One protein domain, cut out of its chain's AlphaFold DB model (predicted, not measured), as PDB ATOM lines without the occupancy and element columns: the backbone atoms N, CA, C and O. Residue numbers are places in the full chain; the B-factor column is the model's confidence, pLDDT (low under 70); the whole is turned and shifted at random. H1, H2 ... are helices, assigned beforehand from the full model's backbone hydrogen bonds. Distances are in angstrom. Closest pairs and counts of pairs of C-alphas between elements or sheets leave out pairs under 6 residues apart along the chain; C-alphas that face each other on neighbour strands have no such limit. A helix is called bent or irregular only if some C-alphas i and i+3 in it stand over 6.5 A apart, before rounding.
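AT A GLANCE: This is residues 5 to 71 of the 129 residues of an uncharacterized protein of Nitrospirales bacterium LBB_01 (UniProt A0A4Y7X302). A helix pair, H1 packed at a steep tilt on the longer H3, makes one end of an elongated body, and H2 makes the other end, apart from both and joined to them through the links of residues 13 to 35 and 45 to 53. Residues 13 to 35, a long stretch without a named element, loop between H1 and H2, their C-alphas 2 to 16 A from the mean of all C-alphas, and within this stretch a short parallel pairing joins residues 17 to 18 with residues 31 to 32. The printed part has 67 residues with three named helices in the order H1, H2, H3 and no named strand; its class is all helix. It is compact, with a radius of gyration of the C-alphas of 11.9 A, and spans 36 by 22 by 15 A.

IN THESE COORDINATES: H1 is residues 5 to 12, from C-alpha 5 at (-21.379, -30.300, 124.197). It is neither bent nor irregular, but only just: C-alphas 7 and 10 are 6.2 A apart. H2 is residues 36 to 44, 12.5 A long, beginning with C-alpha 36 at (-37.033, -22.664, 132.508). H3, residues 54 to 70, is 22.3 A long and ends with C-alpha 70 at (-4.149, -26.470, 128.874). It too is only just neither bent nor irregular: C-alphas 67 and 70 are 6.4 A apart.

HOW THE PARTS SIT: H1 and H3 touch, and their closest C-alphas, those of Cys 11 and Val 61, are 5.0 A apart. They run opposite ways at a steep tilt of 53 degrees. H2 is apart from H1 and from H3. In H2 every O i to N i+4 pair is within hydrogen-bond range; in H3 12 of 13 are, and in H1 1 of 4, beside 3 of 5 O i to N i+3 pairs.

THE WHOLE: The two C-alphas farthest apart, those of Cys 44 and Asp 70, are 36.8 A apart. The printed part has no cut. The link from H1 to H2 is long, with 23 residues, and the link from H2 to H3 is short, with 9. The mean pLDDT of the printed part is 94.0, and no printed residue is under 70.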
ATOM      1  N   VAL A   5     -20.839 -30.707 125.505       91.75
ATOM      2  CA  VAL A   5     -21.379 -30.300 124.197       91.75
ATOM      3  C   VAL A   5     -21.379 -28.779 123.985       91.75
ATOM      4  O   VAL A   5     -21.123 -28.310 122.881       91.75
ATOM      5  N   GLY A   6     -21.595 -28.000 125.053       92.19
ATOM      6  CA  GLY A   6     -21.564 -26.535 125.010       92.19
ATOM      7  C   GLY A   6     -20.168 -25.920 124.891       92.19
ATOM      8  O   GLY A   6     -20.073 -24.724 124.670       92.19
ATOM      9  N   ALA A   7     -19.103 -26.711 125.015       92.94
ATOM     10  CA  ALA A   7     -17.734 -26.320 124.678       92.94
ATOM     11  C   ALA A   7     -17.269 -26.915 123.332       92.94
ATOM     12  O   ALA A   7     -16.339 -26.396 122.727       92.94
ATOM     13  N   GLU A   8     -17.905 -27.989 122.855       95.25
ATOM     14  CA  GLU A   8     -17.488 -28.732 121.657       95.25
ATOM     15  C   GLU A   8     -18.152 -28.212 120.377       95.25
ATOM     16  O   GLU A   8     -17.459 -27.778 119.461       95.25
ATOM     17  N   LEU A   9     -19.489 -28.221 120.298       96.75
ATOM     18  CA  LEU A   9     -20.216 -27.852 119.073       96.75
ATOM     19  C   LEU A   9     -19.998 -26.393 118.629       96.75
ATOM     20  O   LEU A   9     -19.838 -26.176 117.425       96.75
ATOM     21  N   PRO A  10     -19.890 -25.409 119.545       97.25
ATOM     22  CA  PRO A  10     -19.580 -24.034 119.164       97.25
ATOM     23  C   PRO A  10     -18.243 -23.873 118.428       97.25
ATOM     24  O   PRO A  10     -18.087 -22.928 117.661       97.25
ATOM     25  N   CYS A  11     -17.298 -24.814 118.574       97.75
ATOM     26  CA  CYS A  11     -16.043 -24.808 117.809       97.75
ATOM     27  C   CYS A  11     -16.252 -25.004 116.298       97.75
ATOM     28  O   CYS A  11     -15.355 -24.708 115.514       97.75
ATOM     29  N   PHE A  12     -17.422 -25.500 115.890       97.88
ATOM     30  CA  PHE A  12     -17.799 -25.740 114.496       97.88
ATOM     31  C   PHE A  12     -18.854 -24.744 113.998       97.88
ATOM     32  O   PHE A  12     -19.514 -24.998 112.994       97.88
ATOM     33  N   GLY A  13     -19.057 -23.635 114.717       97.56
ATOM     34  CA  GLY A  13     -20.069 -22.635 114.385       97.56
ATOM     35  C   GLY A  13     -21.503 -23.043 114.742       97.56
ATOM     36  O   GLY A  13     -22.446 -22.333 114.395       97.56
ATOM     37  N   ILE A  14     -21.691 -24.176 115.430       97.50
ATOM     38  CA  ILE A  14     -23.016 -24.691 115.789       97.50
ATOM     39  C   ILE A  14     -23.449 -24.073 117.130       97.50
ATOM     40  O   ILE A  14     -22.807 -24.336 118.153       97.50
ATOM     41  N   PRO A  15     -24.536 -23.280 117.166       95.88
ATOM     42  CA  PRO A  15     -25.015 -22.653 118.390       95.88
ATOM     43  C   PRO A  15     -25.561 -23.702 119.367       95.88
ATOM     44  O   PRO A  15     -26.228 -24.661 118.979       95.88
ATOM     45  N   VAL A  16     -25.306 -23.506 120.665       95.44
ATOM     46  CA  VAL A  16     -25.779 -24.405 121.729       95.44
ATOM     47  C   VAL A  16     -26.605 -23.636 122.748       95.44
ATOM     48  O   VAL A  16     -26.112 -22.701 123.381       95.44
ATOM     49  N   LEU A  17     -27.846 -24.078 122.953       94.62
ATOM     50  CA  LEU A  17     -28.698 -23.595 124.034       94.62
ATOM     51  C   LEU A  17     -28.331 -24.270 125.354       94.62
ATOM     52  O   LEU A  17     -28.199 -25.496 125.420       94.62
ATOM     53  N   THR A  18     -28.228 -23.488 126.429       92.56
ATOM     54  CA  THR A  18     -27.966 -24.025 127.766       92.56
ATOM     55  C   THR A  18     -29.185 -23.890 128.673       92.56
ATOM     56  O   THR A  18     -29.768 -22.821 128.824       92.56
ATOM     57  N   ALA A  19     -29.593 -25.005 129.290       89.69
ATOM     58  CA  ALA A  19     -30.730 -25.052 130.218       89.69
ATOM     59  C   ALA A  19     -30.375 -24.592 131.647       89.69
ATOM     60  O   ALA A  19     -31.175 -24.727 132.569       89.69
ATOM     61  N   GLY A  20     -29.147 -24.126 131.862       85.19
ATOM     62  CA  GLY A  20     -28.645 -23.682 133.155       85.19
ATOM     63  C   GLY A  20     -27.134 -23.507 133.125       85.19
ATOM     64  O   GLY A  20     -26.479 -23.803 132.126       85.19
ATOM     65  N   THR A  21     -26.564 -23.086 134.250       83.44
ATOM     66  CA  THR A  21     -25.153 -22.697 134.323       83.44
ATOM     67  C   THR A  21     -24.191 -23.873 134.114       83.44
ATOM     68  O   THR A  21     -24.432 -25.018 134.525       83.44
ATOM     69  N   GLY A  22     -23.083 -23.595 133.430       81.50
ATOM     70  CA  GLY A  22     -21.978 -24.521 133.199       81.50
ATOM     71  C   GLY A  22     -20.640 -23.787 133.094       81.50
ATOM     72  O   GLY A  22     -20.584 -22.560 133.100       81.50
ATOM     73  N   ARG A  23     -19.541 -24.540 132.960       83.25
ATOM     74  CA  ARG A  23     -18.170 -23.988 132.881       83.25
ATOM     75  C   ARG A  23     -17.901 -23.132 131.626       83.25
ATOM     76  O   ARG A  23     -16.869 -22.466 131.545       83.25
ATOM     77  N   TYR A  24     -18.812 -23.165 130.659       88.94
ATOM     78  CA  TYR A  24     -18.774 -22.422 129.397       88.94
ATOM     79  C   TYR A  24     -19.839 -21.315 129.305       88.94
ATOM     80  O   TYR A  24     -19.859 -20.587 128.322       88.94
ATOM     81  N   SER A  25     -20.691 -21.143 130.325       89.38
ATOM     82  CA  SER A  25     -21.716 -20.091 130.321       89.38
ATOM     83  C   SER A  25     -21.109 -18.688 130.378       89.38
ATOM     84  O   SER A  25     -20.069 -18.472 131.010       89.38
ATOM     85  N   ASN A  26     -21.799 -17.721 129.769       90.75
ATOM     86  CA  ASN A  26     -21.422 -16.307 129.712       90.75
ATOM     87  C   ASN A  26     -20.045 -16.066 129.069       90.75
ATOM     88  O   ASN A  26     -19.302 -15.169 129.472       90.75
ATOM     89  N   LYS A  27     -19.672 -16.897 128.088       93.06
ATOM     90  CA  LYS A  27     -18.406 -16.774 127.345       93.06
ATOM     91  C   LYS A  27     -18.570 -16.269 125.911       93.06
ATOM     92  O   LYS A  27     -17.573 -16.137 125.210       93.06
ATOM     93  N   GLY A  28     -19.799 -15.939 125.510       95.06
ATOM     94  CA  GLY A  28     -20.091 -15.315 124.218       95.06
ATOM     95  C   GLY A  28     -20.173 -16.285 123.042       95.06
ATOM     96  O   GLY A  28     -20.114 -15.838 121.911       95.06
ATOM     97  N   PHE A  29     -20.283 -17.591 123.287       96.19
ATOM     98  CA  PHE A  29     -20.443 -18.605 122.232       96.19
ATOM     99  C   PHE A  29     -21.536 -19.640 122.554       96.19
ATOM    100  O   PHE A  29     -21.690 -20.643 121.860       96.19
ATOM    101  N   THR A  30     -22.302 -19.405 123.622       95.62
ATOM    102  CA  THR A  30     -23.459 -20.208 124.029       95.62
ATOM    103  C   THR A  30     -24.678 -19.323 124.214       95.62
ATOM    104  O   THR A  30     -24.563 -18.174 124.638       95.62
ATOM    105  N   ILE A  31     -25.857 -19.877 123.942       95.25
ATOM    106  CA  ILE A  31     -27.136 -19.207 124.172       95.25
ATOM    107  C   ILE A  31     -27.633 -19.637 125.551       95.25
ATOM    108  O   ILE A  31     -28.317 -20.651 125.709       95.25
ATOM    109  N   ASP A  32     -27.231 -18.886 126.574       94.25
ATOM    110  CA  ASP A  32     -27.517 -19.220 127.968       94.25
ATOM    111  C   ASP A  32     -28.921 -18.802 128.391       94.25
ATOM    112  O   ASP A  32     -29.369 -17.717 128.033       94.25
ATOM    113  N   SER A  33     -29.606 -19.642 129.172       94.00
ATOM    114  CA  SER A  33     -30.903 -19.320 129.779       94.00
ATOM    115  C   SER A  33     -30.818 -19.278 131.300       94.00
ATOM    116  O   SER A  33     -30.238 -20.163 131.930       94.00
ATOM    117  N   ASN A  34     -31.457 -18.272 131.893       91.56
ATOM    118  CA  ASN A  34     -31.492 -18.049 133.339       91.56
ATOM    119  C   ASN A  34     -32.750 -18.630 133.997       91.56
ATOM    120  O   ASN A  34     -32.853 -18.671 135.222       91.56
ATOM    121  N   SER A  35     -33.722 -19.075 133.199       93.50
ATOM    122  CA  SER A  35     -34.962 -19.669 133.692       93.50
ATOM    123  C   SER A  35     -35.497 -20.750 132.753       93.50
ATOM    124  O   SER A  35     -35.183 -20.784 131.562       93.50
ATOM    125  N   VAL A  36     -36.347 -21.628 133.294       95.31
ATOM    126  CA  VAL A  36     -37.033 -22.664 132.508       95.31
ATOM    127  C   VAL A  36     -37.900 -22.057 131.392       95.31
ATOM    128  O   VAL A  36     -37.764 -22.516 130.258       95.31
ATOM    129  N   PRO A  37     -38.735 -21.019 131.632       96.69
ATOM    130  CA  PRO A  37     -39.537 -20.416 130.564       96.69
ATOM    131  C   PRO A  37     -38.693 -19.820 129.434       96.69
ATOM    132  O   PRO A  37     -39.023 -19.999 128.267       96.69
ATOM    133  N   GLU A  38     -37.576 -19.165 129.762       95.38
ATOM    134  CA  GLU A  38     -36.659 -18.599 128.764       95.38
ATOM    135  C   GLU A  38     -36.036 -19.688 127.882       95.38
ATOM    136  O   GLU A  38     -35.974 -19.551 126.661       95.38
ATOM    137  N   TYR A  39     -35.605 -20.793 128.491       95.50
ATOM    138  CA  TYR A  39     -35.070 -21.934 127.757       95.50
ATOM    139  C   TYR A  39     -36.106 -22.549 126.809       95.50
ATOM    140  O   TYR A  39     -35.801 -22.776 125.639       95.50
ATOM    141  N   LEU A  40     -37.336 -22.764 127.286       97.12
ATOM    142  CA  LEU A  40     -38.421 -23.297 126.458       97.12
ATOM    143  C   LEU A  40     -38.774 -22.354 125.305       97.12
ATOM    144  O   LEU A  40     -38.962 -22.819 124.185       97.12
ATOM    145  N   GLN A  41     -38.798 -21.042 125.548       96.62
ATOM    146  CA  GLN A  41     -39.066 -20.060 124.502       96.62
ATOM    147  C   GLN A  41     -38.018 -20.117 123.384       96.62
ATOM    148  O   GLN A  41     -38.381 -20.109 122.211       96.62
ATOM    149  N   LYS A  42     -36.731 -20.229 123.726       95.81
ATOM    150  CA  LYS A  42     -35.657 -20.343 122.728       95.81
ATOM    151  C   LYS A  42     -35.695 -21.667 121.963       95.81
ATOM    152  O   LYS A  42     -35.350 -21.690 120.791       95.81
ATOM    153  N   ILE A  43     -36.139 -22.762 122.592       96.75
ATOM    154  CA  ILE A  43     -36.396 -24.025 121.878       96.75
ATOM    155  C   ILE A  43     -37.527 -23.850 120.865       96.75
ATOM    156  O   ILE A  43     -37.399 -24.297 119.728       96.75
ATOM    157  N   CYS A  44     -38.630 -23.211 121.260       97.38
ATOM    158  CA  CYS A  44     -39.745 -22.950 120.348       97.38
ATOM    159  C   CYS A  44     -39.316 -22.107 119.141       97.38
ATOM    160  O   CYS A  44     -39.900 -22.250 118.073       97.38
ATOM    161  N   ASP A  45     -38.291 -21.271 119.309       96.56
ATOM    162  CA  ASP A  45     -37.744 -20.379 118.289       96.56
ATOM    163  C   ASP A  45     -36.440 -20.897 117.648       96.56
ATOM    164  O   ASP A  45     -35.709 -20.147 117.006       96.56
ATOM    165  N   ILE A  46     -36.122 -22.191 117.804       96.06
ATOM    166  CA  ILE A  46     -34.819 -22.753 117.401       96.06
ATOM    167  C   ILE A  46     -34.521 -22.594 115.904       96.06
ATOM    168  O   ILE A  46     -33.364 -22.509 115.509       96.06
ATOM    169  N   TYR A  47     -35.562 -22.538 115.071       96.38
ATOM    170  CA  TYR A  47     -35.448 -22.387 113.620       96.38
ATOM    171  C   TYR A  47     -34.985 -20.988 113.184       96.38
ATOM    172  O   TYR A  47     -34.571 -20.836 112.040       96.38
ATOM    173  N   ASN A  48     -35.044 -19.994 114.076       97.25
ATOM    174  CA  ASN A  48     -34.551 -18.632 113.843       97.25
ATOM    175  C   ASN A  48     -33.142 -18.407 114.419       97.25
ATOM    176  O   ASN A  48     -32.626 -17.291 114.373       97.25
ATOM    177  N   ILE A  49     -32.520 -19.434 115.010       96.31
ATOM    178  CA  ILE A  49     -31.179 -19.311 115.578       96.31
ATOM    179  C   ILE A  49     -30.150 -19.443 114.459       96.31
ATOM    180  O   ILE A  49     -29.958 -20.516 113.888       96.31
ATOM    181  N   GLU A  50     -29.463 -18.340 114.193       96.88
ATOM    182  CA  GLU A  50     -28.379 -18.281 113.220       96.88
ATOM    183  C   GLU A  50     -27.127 -19.043 113.698       96.88
ATOM    184  O   GLU A  50     -26.884 -19.160 114.908       96.88
ATOM    185  N   PRO A  51     -26.293 -19.540 112.766       97.56
ATOM    186  CA  PRO A  51     -24.960 -20.038 113.082       97.56
ATOM    187  C   PRO A  51     -24.103 -18.989 113.799       97.56
ATOM    188  O   PRO A  51     -24.281 -17.784 113.615       97.56
ATOM    189  N   LEU A  52     -23.126 -19.452 114.580       98.06
ATOM    190  CA  LEU A  52     -22.188 -18.549 115.243       98.06
ATOM    191  C   LEU A  52     -21.315 -17.821 114.218       98.06
ATOM    192  O   LEU A  52     -20.877 -18.389 113.214       98.06
ATOM    193  N   THR A  53     -20.994 -16.572 114.525       98.31
ATOM    194  CA  THR A  53     -20.017 -15.793 113.765       98.31
ATOM    195  C   THR A  53     -18.606 -16.375 113.907       98.31
ATOM    196  O   THR A  53     -18.304 -17.152 114.821       98.31
ATOM    197  N   GLU A  54     -17.690 -15.960 113.030       98.25
ATOM    198  CA  GLU A  54     -16.275 -16.352 113.120       98.25
ATOM    199  C   GLU A  54     -15.649 -15.952 114.464       98.25
ATOM    200  O   GLU A  54     -14.869 -16.708 115.044       98.25
ATOM    201  N   TYR A  55     -16.023 -14.783 114.992       98.25
ATOM    202  CA  TYR A  55     -15.535 -14.294 116.280       98.25
ATOM    203  C   TYR A  55     -16.013 -15.168 117.448       98.25
ATOM    204  O   TYR A  55     -15.209 -15.570 118.289       98.25
ATOM    205  N   GLU A  56     -17.302 -15.507 117.491       98.31
ATOM    206  CA  GLU A  56     -17.872 -16.372 118.534       98.31
ATOM    207  C   GLU A  56     -17.299 -17.793 118.446       98.31
ATOM    208  O   GLU A  56     -16.930 -18.385 119.461       98.31
ATOM    209  N   THR A  57     -17.117 -18.305 117.227       98.44
ATOM    210  CA  THR A  57     -16.450 -19.590 116.981       98.44
ATOM    211  C   THR A  57     -15.002 -19.569 117.482       98.44
ATOM    212  O   THR A  57     -14.557 -20.503 118.149       98.44
ATOM    213  N   ALA A  58     -14.258 -18.485 117.246       98.25
ATOM    214  CA  ALA A  58     -12.900 -18.332 117.765       98.25
ATOM    215  C   ALA A  58     -12.859 -18.300 119.305       98.25
ATOM    216  O   ALA A  58     -11.946 -18.870 119.912       98.25
ATOM    217  N   LEU A  59     -13.855 -17.685 119.959       97.94
ATOM    218  CA  LEU A  59     -13.997 -17.730 121.418       97.94
ATOM    219  C   LEU A  59     -14.258 -19.154 121.922       97.94
ATOM    220  O   LEU A  59     -13.644 -19.561 122.913       97.94
ATOM    221  N   ALA A  60     -15.112 -19.912 121.232       97.25
ATOM    222  CA  ALA A  60     -15.373 -21.313 121.545       97.25
ATOM    223  C   ALA A  60     -14.107 -22.167 121.434       97.25
ATOM    224  O   ALA A  60     -13.749 -22.849 122.391       97.25
ATOM    225  N   VAL A  61     -13.377 -22.067 120.317       97.75
ATOM    226  CA  VAL A  61     -12.119 -22.804 120.099       97.75
ATOM    227  C   VAL A  61     -11.093 -22.465 121.177       97.75
ATOM    228  O   VAL A  61     -10.455 -23.358 121.738       97.75
ATOM    229  N   LYS A  62     -10.958 -21.180 121.526       96.31
ATOM    230  CA  LYS A  62     -10.069 -20.747 122.608       96.31
ATOM    231  C   LYS A  62     -10.480 -21.352 123.951       96.31
ATOM    232  O   LYS A  62      -9.617 -21.818 124.694       96.31
ATOM    233  N   HIS A  63     -11.772 -21.340 124.279       94.44
ATOM    234  CA  HIS A  63     -12.270 -21.943 125.517       94.44
ATOM    235  C   HIS A  63     -12.037 -23.452 125.537       94.44
ATOM    236  O   HIS A  63     -11.491 -23.946 126.519       94.44
ATOM    237  N   ALA A  64     -12.348 -24.160 124.450       94.56
ATOM    238  CA  ALA A  64     -12.139 -25.597 124.321       94.56
ATOM    239  C   ALA A  64     -10.660 -25.977 124.469       94.56
ATOM    240  O   ALA A  64     -10.344 -26.895 125.222       94.56
ATOM    241  N   TYR A  65      -9.742 -25.240 123.834       94.25
ATOM    242  CA  TYR A  65      -8.302 -25.451 124.002       94.25
ATOM    243  C   TYR A  65      -7.886 -25.322 125.471       94.25
ATOM    244  O   TYR A  65      -7.265 -26.225 126.032       94.25
ATOM    245  N   LEU A  66      -8.279 -24.227 126.126       90.50
ATOM    246  CA  LEU A  66      -7.959 -24.029 127.537       90.50
ATOM    247  C   LEU A  66      -8.594 -25.118 128.405       90.50
ATOM    248  O   LEU A  66      -7.959 -25.615 129.323       90.50
ATOM    249  N   PHE A  67      -9.830 -25.516 128.120       87.56
ATOM    250  CA  PHE A  67     -10.582 -26.460 128.938       87.56
ATOM    251  C   PHE A  67     -10.091 -27.909 128.813       87.56
ATOM    252  O   PHE A  67      -9.976 -28.592 129.830       87.56
ATOM    253  N   PHE A  68      -9.803 -28.375 127.595       88.25
ATOM    254  CA  PHE A  68      -9.445 -29.768 127.318       88.25
ATOM    255  C   PHE A  68      -7.944 -30.034 127.257       88.25
ATOM    256  O   PHE A  68      -7.542 -31.176 127.459       88.25
ATOM    257  N   ILE A  69      -7.127 -29.021 126.956       87.31
ATOM    258  CA  ILE A  69      -5.693 -29.207 126.700       87.31
ATOM    259  C   ILE A  69      -4.845 -28.535 127.775       87.31
ATOM    260  O   ILE A  69      -3.980 -29.184 128.359       87.31
ATOM    261  N   ASP A  70      -5.076 -27.250 128.042       85.19
ATOM    262  CA  ASP A  70      -4.149 -26.470 128.874       85.19
ATOM    263  C   ASP A  70      -4.443 -26.569 130.378       85.19
ATOM    264  O   ASP A  70      -3.530 -26.695 131.188       85.19
ATOM    265  N   ARG A  71      -5.727 -26.556 130.757       81.19
ATOM    266  CA  ARG A  71      -6.170 -26.571 132.156       81.19
ATOM    267  C   ARG A  71      -6.075 -27.928 132.850       81.19
ATOM    268  O   ARG A  71      -5.888 -27.888 134.058       81.19
TER     269      ARG A  71